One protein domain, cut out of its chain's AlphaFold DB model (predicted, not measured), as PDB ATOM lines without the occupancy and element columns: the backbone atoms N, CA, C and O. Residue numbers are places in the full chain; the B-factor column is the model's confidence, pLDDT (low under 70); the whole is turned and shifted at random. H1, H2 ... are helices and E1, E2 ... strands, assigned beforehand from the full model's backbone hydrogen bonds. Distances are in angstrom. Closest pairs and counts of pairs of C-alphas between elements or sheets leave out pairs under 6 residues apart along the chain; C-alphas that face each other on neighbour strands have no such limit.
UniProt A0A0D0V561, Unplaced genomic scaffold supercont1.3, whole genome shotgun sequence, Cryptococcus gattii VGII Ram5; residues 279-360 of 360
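Overview. This is residues 279 to 360 of the 360 residues of an uncharacterized protein of Cryptococcus gattii VGII Ram5 (UniProt A0A0D0V561). Three helices joined end to end make a U, with H2 as its base and H1 and H3 as its two arms, and the short strand E1 crosses the open side opposite H2. The long link of residues 315 to 347 loops out over one side of this U and returns to the short helix H4, near the middle of the whole. The printed part has 82 residues with four named helices and one named strand, in the order H1, H2, H3, H4, E1; the class is mostly helix, though only 39 residues, under half, are in named elements. The whole is compact, with a radius of gyration of the C-alphas of 12.4 A and spans of 34 by 26 by 23 A.

Arrangement. The longest helix is H1, residues 282 to 293. H2, residues 295 to 305, touches H1 only at the corner by their tight link, through residues 291 to 292 of H1 alone; the closest C-alphas, of Thr 292 and Arg 298, are 4.6 A apart. Their lines are about perpendicular, at 83 degrees. H4, residues 348 to 352, only just touches H1, with 3 pairs of C-alphas within 8 A, through residues 289 to 292 of H1 alone; the closest C-alphas are those of Arg 289 and Leu 351, 5.8 A apart. H3, residues 308 to 314, is close to H2 but not clearly touching; the closest C-alphas, of Ile 305 and Val 311, are 6.8 A apart. Their lines are about perpendicular, but only just, at 71 degrees. E1, residues 356 to 359, pairs with no named strand. The closest C-alphas of H3 and E1 are those of Phe 314 and Val 358, 6.8 A apart. H1 is apart from H3 and from E1, and H2 is apart from H4 and from E1. In H1, H2, H3 and H4 every O i to N i+4 pair is within hydrogen-bond range.

Along the chain. H1 begins at C-alpha 282, at (-25.209, 2.475, -13.507), and measures 16.3 A from first to last C-alpha. H2 measures 15.5 A and begins at C-alpha 295, at (-42.153, 15.550, -18.778). H3 measures 10.0 A, H4 5.9 A and E1 10.6 A. E1 ends at C-alpha 359, at (-18.153, 23.781, -11.818).

Size, cuts and confidence. The two C-alphas farthest apart, of Lys 312 and Gly 340, are 34.6 A from each other. The printed part has no cut and ends at His 360, the chain's last residue. The link from H3 to H4 is long, with 33 residues; those from H1 to H2, H2 to H3 and H4 to E1 are tight. The mean pLDDT of the printed part is 84.3, and residues 319 to 323 are under 70.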
ATOM      1  N   MET A 279     -19.697  11.360 -11.818       86.25
ATOM      2  CA  MET A 279     -19.609   9.965 -12.296       86.25
ATOM      3  C   MET A 279     -20.544   8.957 -11.577       86.25
ATOM      4  O   MET A 279     -20.062   8.032 -10.920       86.25
ATOM      5  N   PRO A 280     -21.878   9.109 -11.697       87.94
ATOM      6  CA  PRO A 280     -22.847   8.206 -11.079       87.94
ATOM      7  C   PRO A 280     -22.670   6.738 -11.497       87.94
ATOM      8  O   PRO A 280     -22.361   6.423 -12.647       87.94
ATOM      9  N   ASP A 281     -22.975   5.824 -10.571       88.56
ATOM     10  CA  ASP A 281     -23.117   4.394 -10.868       88.56
ATOM     11  C   ASP A 281     -24.230   4.135 -11.911       88.56
ATOM     12  O   ASP A 281     -25.129   4.955 -12.121       88.56
ATOM     13  N   LYS A 282     -24.209   2.958 -12.544       88.56
ATOM     14  CA  LYS A 282     -25.209   2.475 -13.507       88.56
ATOM     15  C   LYS A 282     -26.641   2.647 -12.994       88.56
ATOM     16  O   LYS A 282     -27.490   3.136 -13.736       88.56
ATOM     17  N   ASN A 283     -26.898   2.307 -11.726       89.56
ATOM     18  CA  ASN A 283     -28.230   2.424 -11.128       89.56
ATOM     19  C   ASN A 283     -28.663   3.891 -10.995       89.56
ATOM     20  O   ASN A 283     -29.783   4.245 -11.349       89.56
ATOM     21  N   GLN A 284     -27.756   4.763 -10.549       87.75
ATOM     22  CA  GLN A 284     -28.010   6.202 -10.418       87.75
ATOM     23  C   GLN A 284     -28.223   6.867 -11.779       87.75
ATOM     24  O   GLN A 284     -29.181   7.610 -11.965       87.75
ATOM     25  N   THR A 285     -27.393   6.518 -12.760       89.25
ATOM     26  CA  THR A 285     -27.530   6.975 -14.146       89.25
ATOM     27  C   THR A 285     -28.883   6.560 -14.739       89.25
ATOM     28  O   THR A 285     -29.514   7.347 -15.444       89.25
ATOM     29  N   ALA A 286     -29.364   5.348 -14.436       88.69
ATOM     30  CA  ALA A 286     -30.686   4.886 -14.854       88.69
ATOM     31  C   ALA A 286     -31.825   5.660 -14.164       88.69
ATOM     32  O   ALA A 286     -32.760   6.081 -14.843       88.69
ATOM     33  N   SER A 287     -31.736   5.913 -12.851       89.44
ATOM     34  CA  SER A 287     -32.723   6.726 -12.120       89.44
ATOM     35  C   SER A 287     -32.800   8.164 -12.639       89.44
ATOM     36  O   SER A 287     -33.901   8.663 -12.863       89.44
ATOM     37  N   ILE A 288     -31.652   8.805 -12.893       89.31
ATOM     38  CA  ILE A 288     -31.577  10.154 -13.470       89.31
ATOM     39  C   ILE A 288     -32.243  10.163 -14.852       89.31
ATOM     40  O   ILE A 288     -33.171  10.933 -15.073       89.31
ATOM     41  N   ARG A 289     -31.859   9.247 -15.756       90.06
ATOM     42  CA  ARG A 289     -32.466   9.152 -17.098       90.06
ATOM     43  C   ARG A 289     -33.970   8.886 -17.054       90.06
ATOM     44  O   ARG A 289     -34.701   9.473 -17.841       90.06
ATOM     45  N   HIS A 290     -34.451   8.063 -16.122       89.75
ATOM     46  CA  HIS A 290     -35.886   7.843 -15.927       89.75
ATOM     47  C   HIS A 290     -36.615   9.132 -15.503       89.75
ATOM     48  O   HIS A 290     -37.705   9.409 -15.995       89.75
ATOM     49  N   GLN A 291     -36.020   9.950 -14.628       88.69
ATOM     50  CA  GLN A 291     -36.575  11.256 -14.242       88.69
ATOM     51  C   GLN A 291     -36.484  12.299 -15.372       88.69
ATOM     52  O   GLN A 291     -37.369  13.136 -15.496       88.69
ATOM     53  N   THR A 292     -35.467  12.234 -16.234       87.25
ATOM     54  CA  THR A 292     -35.363  13.064 -17.451       87.25
ATOM     55  C   THR A 292     -36.352  12.634 -18.545       87.25
ATOM     56  O   THR A 292     -36.743  13.446 -19.380       87.25
ATOM     57  N   LEU A 293     -36.795  11.372 -18.553       88.00
ATOM     58  CA  LEU A 293     -37.820  10.897 -19.484       88.00
ATOM     59  C   LEU A 293     -39.230  11.385 -19.113       88.00
ATOM     60  O   LEU A 293     -40.022  11.618 -20.027       88.00
ATOM     61  N   THR A 294     -39.551  11.610 -17.830       88.19
ATOM     62  CA  THR A 294     -40.849  12.202 -17.451       88.19
ATOM     63  C   THR A 294     -40.893  13.690 -17.793       88.19
ATOM     64  O   THR A 294     -39.917  14.418 -17.604       88.19
ATOM     65  N   ASP A 295     -42.031  14.167 -18.299       85.81
ATOM     66  CA  ASP A 295     -42.153  15.550 -18.778       85.81
ATOM     67  C   ASP A 295     -41.984  16.582 -17.648       85.81
ATOM     68  O   ASP A 295     -41.416  17.651 -17.869       85.81
ATOM     69  N   GLU A 296     -42.386  16.243 -16.420       86.50
ATOM     70  CA  GLU A 296     -42.176  17.069 -15.223       86.50
ATOM     71  C   GLU A 296     -40.687  17.244 -14.887       86.50
ATOM     72  O   GLU A 296     -40.209  18.370 -14.732       86.50
ATOM     73  N   GLY A 297     -39.936  16.137 -14.792       85.25
ATOM     74  CA  GLY A 297     -38.519  16.161 -14.421       85.25
ATOM     75  C   GLY A 297     -37.670  16.834 -15.495       85.25
ATOM     76  O   GLY A 297     -36.847  17.696 -15.188       85.25
ATOM     77  N   ARG A 298     -37.956  16.525 -16.763       86.19
ATOM     78  CA  ARG A 298     -37.425  17.185 -17.962       86.19
ATOM     79  C   ARG A 298     -37.632  18.699 -17.956       86.19
ATOM     80  O   ARG A 298     -36.668  19.448 -18.100       86.19
ATOM     81  N   THR A 299     -38.876  19.147 -17.771       88.00
ATOM     82  CA  THR A 299     -39.233  20.576 -17.804       88.00
ATOM     83  C   THR A 299     -38.567  21.321 -16.655       88.00
ATOM     84  O   THR A 299     -37.950  22.360 -16.882       88.00
ATOM     85  N   ARG A 300     -38.595  20.756 -15.439       90.75
ATOM     86  CA  ARG A 300     -37.894  21.316 -14.277       90.75
ATOM     87  C   ARG A 300     -36.382  21.394 -14.504       90.75
ATOM     88  O   ARG A 300     -35.770  22.383 -14.115       90.75
ATOM     89  N   PHE A 301     -35.777  20.388 -15.142       89.38
ATOM     90  CA  PHE A 301     -34.345  20.396 -15.440       89.38
ATOM     91  C   PHE A 301     -33.987  21.504 -16.438       89.38
ATOM     92  O   PHE A 301     -33.124  22.323 -16.125       89.38
ATOM     93  N   ARG A 302     -34.683  21.579 -17.588       89.25
ATOM     94  CA  ARG A 302     -34.520  22.647 -18.600       89.25
ATOM     95  C   ARG A 302     -34.699  24.041 -17.987       89.25
ATOM     96  O   ARG A 302     -33.838  24.894 -18.163       89.25
ATOM     97  N   GLN A 303     -35.736  24.234 -17.170       91.19
ATOM     98  CA  GLN A 303     -35.998  25.504 -16.486       91.19
ATOM     99  C   GLN A 303     -34.828  25.970 -15.601       91.19
ATOM    100  O   GLN A 303     -34.518  27.158 -15.598       91.19
ATOM    101  N   VAL A 304     -34.163  25.060 -14.876       90.56
ATOM    102  CA  VAL A 304     -33.017  25.404 -14.012       90.56
ATOM    103  C   VAL A 304     -31.761  25.725 -14.830       90.56
ATOM    104  O   VAL A 304     -31.080  26.702 -14.533       90.56
ATOM    105  N   ILE A 305     -31.454  24.960 -15.885       88.81
ATOM    106  CA  ILE A 305     -30.258  25.217 -16.721       88.81
ATOM    107  C   ILE A 305     -30.384  26.459 -17.618       88.81
ATOM    108  O   ILE A 305     -29.367  27.004 -18.048       88.81
ATOM    109  N   GLU A 306     -31.611  26.908 -17.893       89.69
ATOM    110  CA  GLU A 306     -31.928  28.128 -18.650       89.69
ATOM    111  C   GLU A 306     -32.123  29.366 -17.747       89.69
ATOM    112  O   GLU A 306     -32.257  30.487 -18.246       89.69
ATOM    113  N   GLU A 307     -32.120  29.204 -16.418       93.56
ATOM    114  CA  GLU A 307     -32.340  30.306 -15.483       93.56
ATOM    115  C   GLU A 307     -31.223  31.358 -15.562       93.56
ATOM    116  O   GLU A 307     -30.031  31.049 -15.583       93.56
ATOM    117  N   LYS A 308     -31.600  32.643 -15.565       91.81
ATOM    118  CA  LYS A 308     -30.672  33.765 -15.806       91.81
ATOM    119  C   LYS A 308     -29.513  33.824 -14.808       91.81
ATOM    120  O   LYS A 308     -28.413  34.229 -15.182       91.81
ATOM    121  N   GLU A 309     -29.741  33.429 -13.557       90.75
ATOM    122  CA  GLU A 309     -28.682  33.384 -12.542       90.75
ATOM    123  C   GLU A 309     -27.769  32.167 -12.729       90.75
ATOM    124  O   GLU A 309     -26.547  32.310 -12.678       90.75
ATOM    125  N   PHE A 310     -28.332  31.001 -13.061       89.81
ATOM    126  CA  PHE A 310     -27.564  29.802 -13.404       89.81
ATOM    127  C   PHE A 310     -26.671  30.043 -14.631       89.81
ATOM    128  O   PHE A 310     -25.461  29.830 -14.570       89.81
ATOM    129  N   VAL A 311     -27.234  30.594 -15.712       88.81
ATOM    130  CA  VAL A 311     -26.510  30.930 -16.950       88.81
ATOM    131  C   VAL A 311     -25.419  31.982 -16.715       88.81
ATOM    132  O   VAL A 311     -24.359  31.919 -17.338       88.81
ATOM    133  N   LYS A 312     -25.612  32.921 -15.780       89.75
ATOM    134  CA  LYS A 312     -24.582  33.899 -15.394       89.75
ATOM    135  C   LYS A 312     -23.362  33.230 -14.740       89.75
ATOM    136  O   LYS A 312     -22.228  33.572 -15.080       89.75
ATOM    137  N   TRP A 313     -23.572  32.293 -13.815       87.44
ATOM    138  CA  TRP A 313     -22.482  31.650 -13.066       87.44
ATOM    139  C   TRP A 313     -21.854  30.462 -13.809       87.44
ATOM    140  O   TRP A 313     -20.625  30.339 -13.842       87.44
ATOM    141  N   PHE A 314     -22.663  29.632 -14.468       85.62
ATOM    142  CA  PHE A 314     -22.249  28.378 -15.112       85.62
ATOM    143  C   PHE A 314     -22.239  28.438 -16.652       85.62
ATOM    144  O   PHE A 314     -21.769  27.509 -17.302       85.62
ATOM    145  N   GLY A 315     -22.663  29.550 -17.260       85.19
ATOM    146  CA  GLY A 315     -22.699  29.727 -18.717       85.19
ATOM    147  C   GLY A 315     -23.949  29.134 -19.376       85.19
ATOM    148  O   GLY A 315     -24.769  28.495 -18.727       85.19
ATOM    149  N   GLU A 316     -24.107  29.350 -20.682       83.12
ATOM    150  CA  GLU A 316     -25.251  28.844 -21.458       83.12
ATOM    151  C   GLU A 316     -25.345  27.308 -21.470       83.12
ATOM    152  O   GLU A 316     -24.330  26.615 -21.556       83.12
ATOM    153  N   ALA A 317     -26.574  26.786 -21.499       76.31
ATOM    154  CA  ALA A 317     -26.891  25.371 -21.694       76.31
ATOM    155  C   ALA A 317     -26.649  24.911 -23.152       76.31
ATOM    156  O   ALA A 317     -27.581  24.622 -23.898       76.31
ATOM    157  N   LYS A 318     -25.384  24.908 -23.590       72.44
ATOM    158  CA  LYS A 318     -24.945  24.497 -24.936       72.44
ATOM    159  C   LYS A 318     -23.667  23.667 -24.851       72.44
ATOM    160  O   LYS A 318     -22.837  23.903 -23.976       72.44
ATOM    161  N   GLU A 319     -23.464  22.754 -25.799       62.88
ATOM    162  CA  GLU A 319     -22.243  21.938 -25.930       62.88
ATOM    163  C   GLU A 319     -21.033  22.764 -26.425       62.88
ATOM    164  O   GLU A 319     -20.490  22.550 -27.506       62.88
ATOM    165  N   LYS A 320     -20.587  23.738 -25.624       63.00
ATOM    166  CA  LYS A 320     -19.323  24.451 -25.849       63.00
ATOM    167  C   LYS A 320     -18.178  23.610 -25.280       63.00
ATOM    168  O   LYS A 320     -18.020  23.544 -24.063       63.00
ATOM    169  N   LYS A 321     -17.380  22.981 -26.151       60.06
ATOM    170  CA  LYS A 321     -16.143  22.277 -25.759       60.06
ATOM    171  C   LYS A 321     -15.218  23.236 -25.000       60.06
ATOM    172  O   LYS A 321     -14.947  24.332 -25.491       60.06
ATOM    173  N   GLY A 322     -14.734  22.842 -23.823       66.00
ATOM    174  CA  GLY A 322     -13.860  23.684 -23.003       66.00
ATOM    175  C   GLY A 322     -13.927  23.362 -21.510       66.00
ATOM    176  O   GLY A 322     -14.122  22.218 -21.113       66.00
ATOM    177  N   LYS A 323     -13.742  24.383 -20.662       68.06
ATOM    178  CA  LYS A 323     -13.787  24.235 -19.195       68.06
ATOM    179  C   LYS A 323     -15.193  23.843 -18.721       68.06
ATOM    180  O   LYS A 323     -16.181  24.383 -19.218       68.06
ATOM    181  N   ARG A 324     -15.268  22.972 -17.707       71.75
ATOM    182  CA  ARG A 324     -16.504  22.350 -17.198       71.75
ATOM    183  C   ARG A 324     -17.444  23.312 -16.445       71.75
ATOM    184  O   ARG A 324     -17.670  23.158 -15.252       71.75
ATOM    185  N   ARG A 325     -17.997  24.315 -17.132       81.62
ATOM    186  CA  ARG A 325     -18.863  25.323 -16.500       81.62
ATOM    187  C   ARG A 325     -20.315  24.863 -16.353       81.62
ATOM    188  O   ARG A 325     -20.789  24.722 -15.230       81.62
ATOM    189  N   ASN A 326     -20.999  24.572 -17.460       84.19
ATOM    190  CA  ASN A 326     -22.368  24.040 -17.448       84.19
ATOM    191  C   ASN A 326     -22.346  22.492 -17.383       84.19
ATOM    192  O   ASN A 326     -21.291  21.858 -17.408       84.19
ATOM    193  N   VAL A 327     -23.520  21.865 -17.307       84.75
ATOM    194  CA  VAL A 327     -23.720  20.408 -17.326       84.75
ATOM    195  C   VAL A 327     -23.285  19.791 -18.668       84.75
ATOM    196  O   VAL A 327     -22.851  18.643 -18.699       84.75
ATOM    197  N   PHE A 328     -23.342  20.561 -19.758       82.44
ATOM    198  CA  PHE A 328     -22.956  20.163 -21.118       82.44
ATOM    199  C   PHE A 328     -21.505  20.527 -21.467       82.44
ATOM    200  O   PHE A 328     -20.904  21.389 -20.828       82.44
ATOM    201  N   GLY A 329     -20.986  19.933 -22.551       71.81
ATOM    202  CA  GLY A 329     -19.686  20.282 -23.145       71.81
ATOM    203  C   GLY A 329     -18.511  19.370 -22.771       71.81
ATOM    204  O   GLY A 329     -17.378  19.707 -23.106       71.81
ATOM    205  N   HIS A 330     -18.767  18.232 -22.111       74.75
ATOM    206  CA  HIS A 330     -17.730  17.339 -21.566       74.75
ATOM    207  C   HIS A 330     -17.565  16.060 -22.384       74.75
ATOM    208  O   HIS A 330     -18.547  15.442 -22.793       74.75
ATOM    209  N   ASP A 331     -16.326  15.583 -22.494       75.31
ATOM    210  CA  ASP A 331     -15.981  14.327 -23.178       75.31
ATOM    211  C   ASP A 331     -16.499  13.060 -22.464       75.31
ATOM    212  O   ASP A 331     -16.350  11.947 -22.970       75.31
ATOM    213  N   ASP A 332     -17.125  13.203 -21.287       79.88
ATOM    214  CA  ASP A 332     -17.750  12.095 -20.560       79.88
ATOM    215  C   ASP A 332     -19.173  11.740 -21.023       79.88
ATOM    216  O   ASP A 332     -19.687  10.693 -20.608       79.88
ATOM    217  N   ALA A 333     -19.777  12.565 -21.885       83.06
ATOM    218  CA  ALA A 333     -21.096  12.349 -22.468       83.06
ATOM    219  C   ALA A 333     -21.097  11.231 -23.527       83.06
ATOM    220  O   ALA A 333     -20.125  10.991 -24.248       83.06
ATOM    221  N   LEU A 334     -22.223  10.526 -23.649       83.56
ATOM    222  CA  LEU A 334     -22.384   9.449 -24.620       83.56
ATOM    223  C   LEU A 334     -22.534  10.025 -26.038       83.56
ATOM    224  O   LEU A 334     -23.472  10.762 -26.332       83.56
ATOM    225  N   LYS A 335     -21.662   9.603 -26.961       82.75
ATOM    226  CA  LYS A 335     -21.762   9.954 -28.392       82.75
ATOM    227  C   LYS A 335     -23.080   9.467 -29.028       82.75
ATOM    228  O   LYS A 335     -23.619  10.116 -29.921       82.75
ATOM    229  N   VAL A 336     -23.612   8.341 -28.544       83.56
ATOM    230  CA  VAL A 336     -24.812   7.647 -29.054       83.56
ATOM    231  C   VAL A 336     -25.935   7.685 -28.010       83.56
ATOM    232  O   VAL A 336     -25.666   7.740 -26.813       83.56
ATOM    233  N   ALA A 337     -27.193   7.628 -28.457       82.94
ATOM    234  CA  ALA A 337     -28.361   7.475 -27.587       82.94
ATOM    235  C   ALA A 337     -28.200   6.303 -26.584       82.94
ATOM    236  O   ALA A 337     -27.711   5.234 -26.969       82.94
ATOM    237  N   PRO A 338     -28.612   6.458 -25.309       83.00
ATOM    238  CA  PRO A 338     -28.622   5.347 -24.360       83.00
ATOM    239  C   PRO A 338     -29.635   4.267 -24.781       83.00
ATOM    240  O   PRO A 338     -30.681   4.560 -25.358       83.00
ATOM    241  N   LYS A 339     -29.329   2.997 -24.475       76.94
ATOM    242  CA  LYS A 339     -30.170   1.846 -24.853       76.94
ATOM    243  C   LYS A 339     -31.613   2.022 -24.356       76.94
ATOM    244  O   LYS A 339     -31.820   2.232 -23.164       76.94
ATOM    245  N   GLY A 340     -32.583   1.877 -25.260       79.44
ATOM    246  CA  GLY A 340     -34.016   2.001 -24.962       79.44
ATOM    247  C   GLY A 340     -34.604   3.408 -25.124       79.44
ATOM    248  O   GLY A 340     -35.786   3.586 -24.849       79.44
ATOM    249  N   VAL A 341     -33.818   4.391 -25.579       82.75
ATOM    250  CA  VAL A 341     -34.290   5.740 -25.934       82.75
ATOM    251  C   VAL A 341     -34.141   5.949 -27.442       82.75
ATOM    252  O   VAL A 341     -33.140   5.530 -28.028       82.75
ATOM    253  N   ASP A 342     -35.125   6.598 -28.064       82.88
ATOM    254  CA  ASP A 342     -35.059   6.972 -29.478       82.88
ATOM    255  C   ASP A 342     -33.982   8.048 -29.728       82.88
ATOM    256  O   ASP A 342     -33.750   8.932 -28.902       82.88
ATOM    257  N   LYS A 343     -33.326   7.988 -30.890       80.06
ATOM    258  CA  LYS A 343     -32.311   8.958 -31.318       80.06
ATOM    259  C   LYS A 343     -32.907  10.349 -31.537       80.06
ATOM    260  O   LYS A 343     -32.198  11.331 -31.334       80.06
ATOM    261  N   GLU A 344     -34.181  10.422 -31.925       82.56
ATOM    262  CA  GLU A 344     -34.899  11.671 -32.225       82.56
ATOM    263  C   GLU A 344     -35.651  12.250 -31.010       82.56
ATOM    264  O   GLU A 344     -36.449  13.182 -31.136       82.56
ATOM    265  N   HIS A 345     -35.407  11.728 -29.802       82.00
ATOM    266  CA  HIS A 345     -36.022  12.269 -28.590       82.00
ATOM    267  C   HIS A 345     -35.570  13.717 -28.326       82.00
ATOM    268  O   HIS A 345     -34.382  14.035 -28.375       82.00
ATOM    269  N   ARG A 346     -36.527  14.601 -28.000       81.81
ATOM    270  CA  ARG A 346     -36.332  16.060 -27.815       81.81
ATOM    271  C   ARG A 346     -35.311  16.446 -26.734       81.81
ATOM    272  O   ARG A 346     -34.911  17.607 -26.649       81.81
ATOM    273  N   ASP A 347     -34.931  15.490 -25.892       83.19
ATOM    274  CA  ASP A 347     -34.090  15.673 -24.710       83.19
ATOM    275  C   ASP A 347     -32.926  14.663 -24.704       83.19
ATOM    276  O   ASP A 347     -32.404  14.257 -23.660       83.19
ATOM    277  N   ILE A 348     -32.522  14.217 -25.903       86.31
ATOM    278  CA  ILE A 348     -31.408  13.284 -26.099       86.31
ATOM    279  C   ILE A 348     -30.057  13.879 -25.673       86.31
ATOM    280  O   ILE A 348     -29.161  13.133 -25.287       86.31
ATOM    281  N   ASP A 349     -29.931  15.208 -25.677       86.31
ATOM    282  CA  ASP A 349     -28.841  15.985 -25.076       86.31
ATOM    283  C   ASP A 349     -28.677  15.657 -23.581       86.31
ATOM    284  O   ASP A 349     -27.612  15.222 -23.144       86.31
ATOM    285  N   LEU A 350     -29.760  15.768 -22.807       86.62
ATOM    286  CA  LEU A 350     -29.781  15.470 -21.376       86.62
ATOM    287  C   LEU A 350     -29.584  13.975 -21.100       86.62
ATOM    288  O   LEU A 350     -28.883  13.596 -20.163       86.62
ATOM    289  N   LEU A 351     -30.165  13.104 -21.927       87.75
ATOM    290  CA  LEU A 351     -30.085  11.652 -21.740       87.75
ATOM    291  C   LEU A 351     -28.704  11.073 -22.102       87.75
ATOM    292  O   LEU A 351     -28.309  10.046 -21.541       87.75
ATOM    293  N   LYS A 352     -27.942  11.740 -22.978       88.38
ATOM    294  CA  LYS A 352     -26.533  11.420 -23.271       88.38
ATOM    295  C   LYS A 352     -25.580  11.757 -22.127       88.38
ATOM    296  O   LYS A 352     -24.498  11.172 -22.077       88.38
ATOM    297  N   LEU A 353     -25.945  12.649 -21.204       87.88
ATOM    298  CA  LEU A 353     -25.093  12.973 -20.059       87.88
ATOM    299  C   LEU A 353     -24.747  11.699 -19.269       87.88
ATOM    300  O   LEU A 353     -25.596  10.832 -19.025       87.88
ATOM    301  N   ARG A 354     -23.473  11.579 -18.879       86.12
ATOM    302  CA  ARG A 354     -23.014  10.597 -17.886       86.12
ATOM    303  C   ARG A 354     -22.875  11.247 -16.519       86.12
ATOM    304  O   ARG A 354     -23.326  10.677 -15.535       86.12
ATOM    305  N   THR A 355     -22.293  12.442 -16.475       88.19
ATOM    306  CA  THR A 355     -22.034  13.183 -15.241       88.19
ATOM    307  C   THR A 355     -22.877  14.450 -15.203       88.19
ATOM    308  O   THR A 355     -22.696  15.337 -16.036       88.19
ATOM    309  N   VAL A 356     -23.762  14.563 -14.213       89.06
ATOM    310  CA  VAL A 356     -24.667  15.712 -14.058       89.06
ATOM    311  C   VAL A 356     -24.109  16.638 -12.980       89.06
ATOM    312  O   VAL A 356     -24.593  16.665 -11.850       89.06
ATOM    313  N   ALA A 357     -23.031  17.347 -13.320       89.44
ATOM    314  CA  ALA A 357     -22.340  18.271 -12.418       89.44
ATOM    315  C   ALA A 357     -21.801  19.514 -13.149       89.44
ATOM    316  O   ALA A 357     -21.257  19.392 -14.254       89.44
ATOM    317  N   VAL A 358     -21.926  20.671 -12.494       90.06
ATOM    318  CA  VAL A 358     -21.382  21.985 -12.887       90.06
ATOM    319  C   VAL A 358     -20.170  22.355 -12.039       90.06
ATOM    320  O   VAL A 358     -20.024  21.844 -10.925       90.06
ATOM    321  N   VAL A 359     -19.318  23.251 -12.544       88.38
ATOM    322  CA  VAL A 359     -18.153  23.781 -11.818       88.38
ATOM    323  C   VAL A 359     -17.948  25.270 -12.131       88.38
ATOM    324  O   VAL A 359     -18.213  25.725 -13.243       88.38
ATOM    325  N   HIS A 360     -17.479  26.037 -11.149       85.25
ATOM    326  CA  HIS A 360     -17.071  27.437 -11.267       85.25
ATOM    327  C   HIS A 360     -15.638  27.607 -10.753       85.25
ATOM    328  O   HIS A 360     -15.356  27.067  -9.654       85.25
TER     329      HIS A 360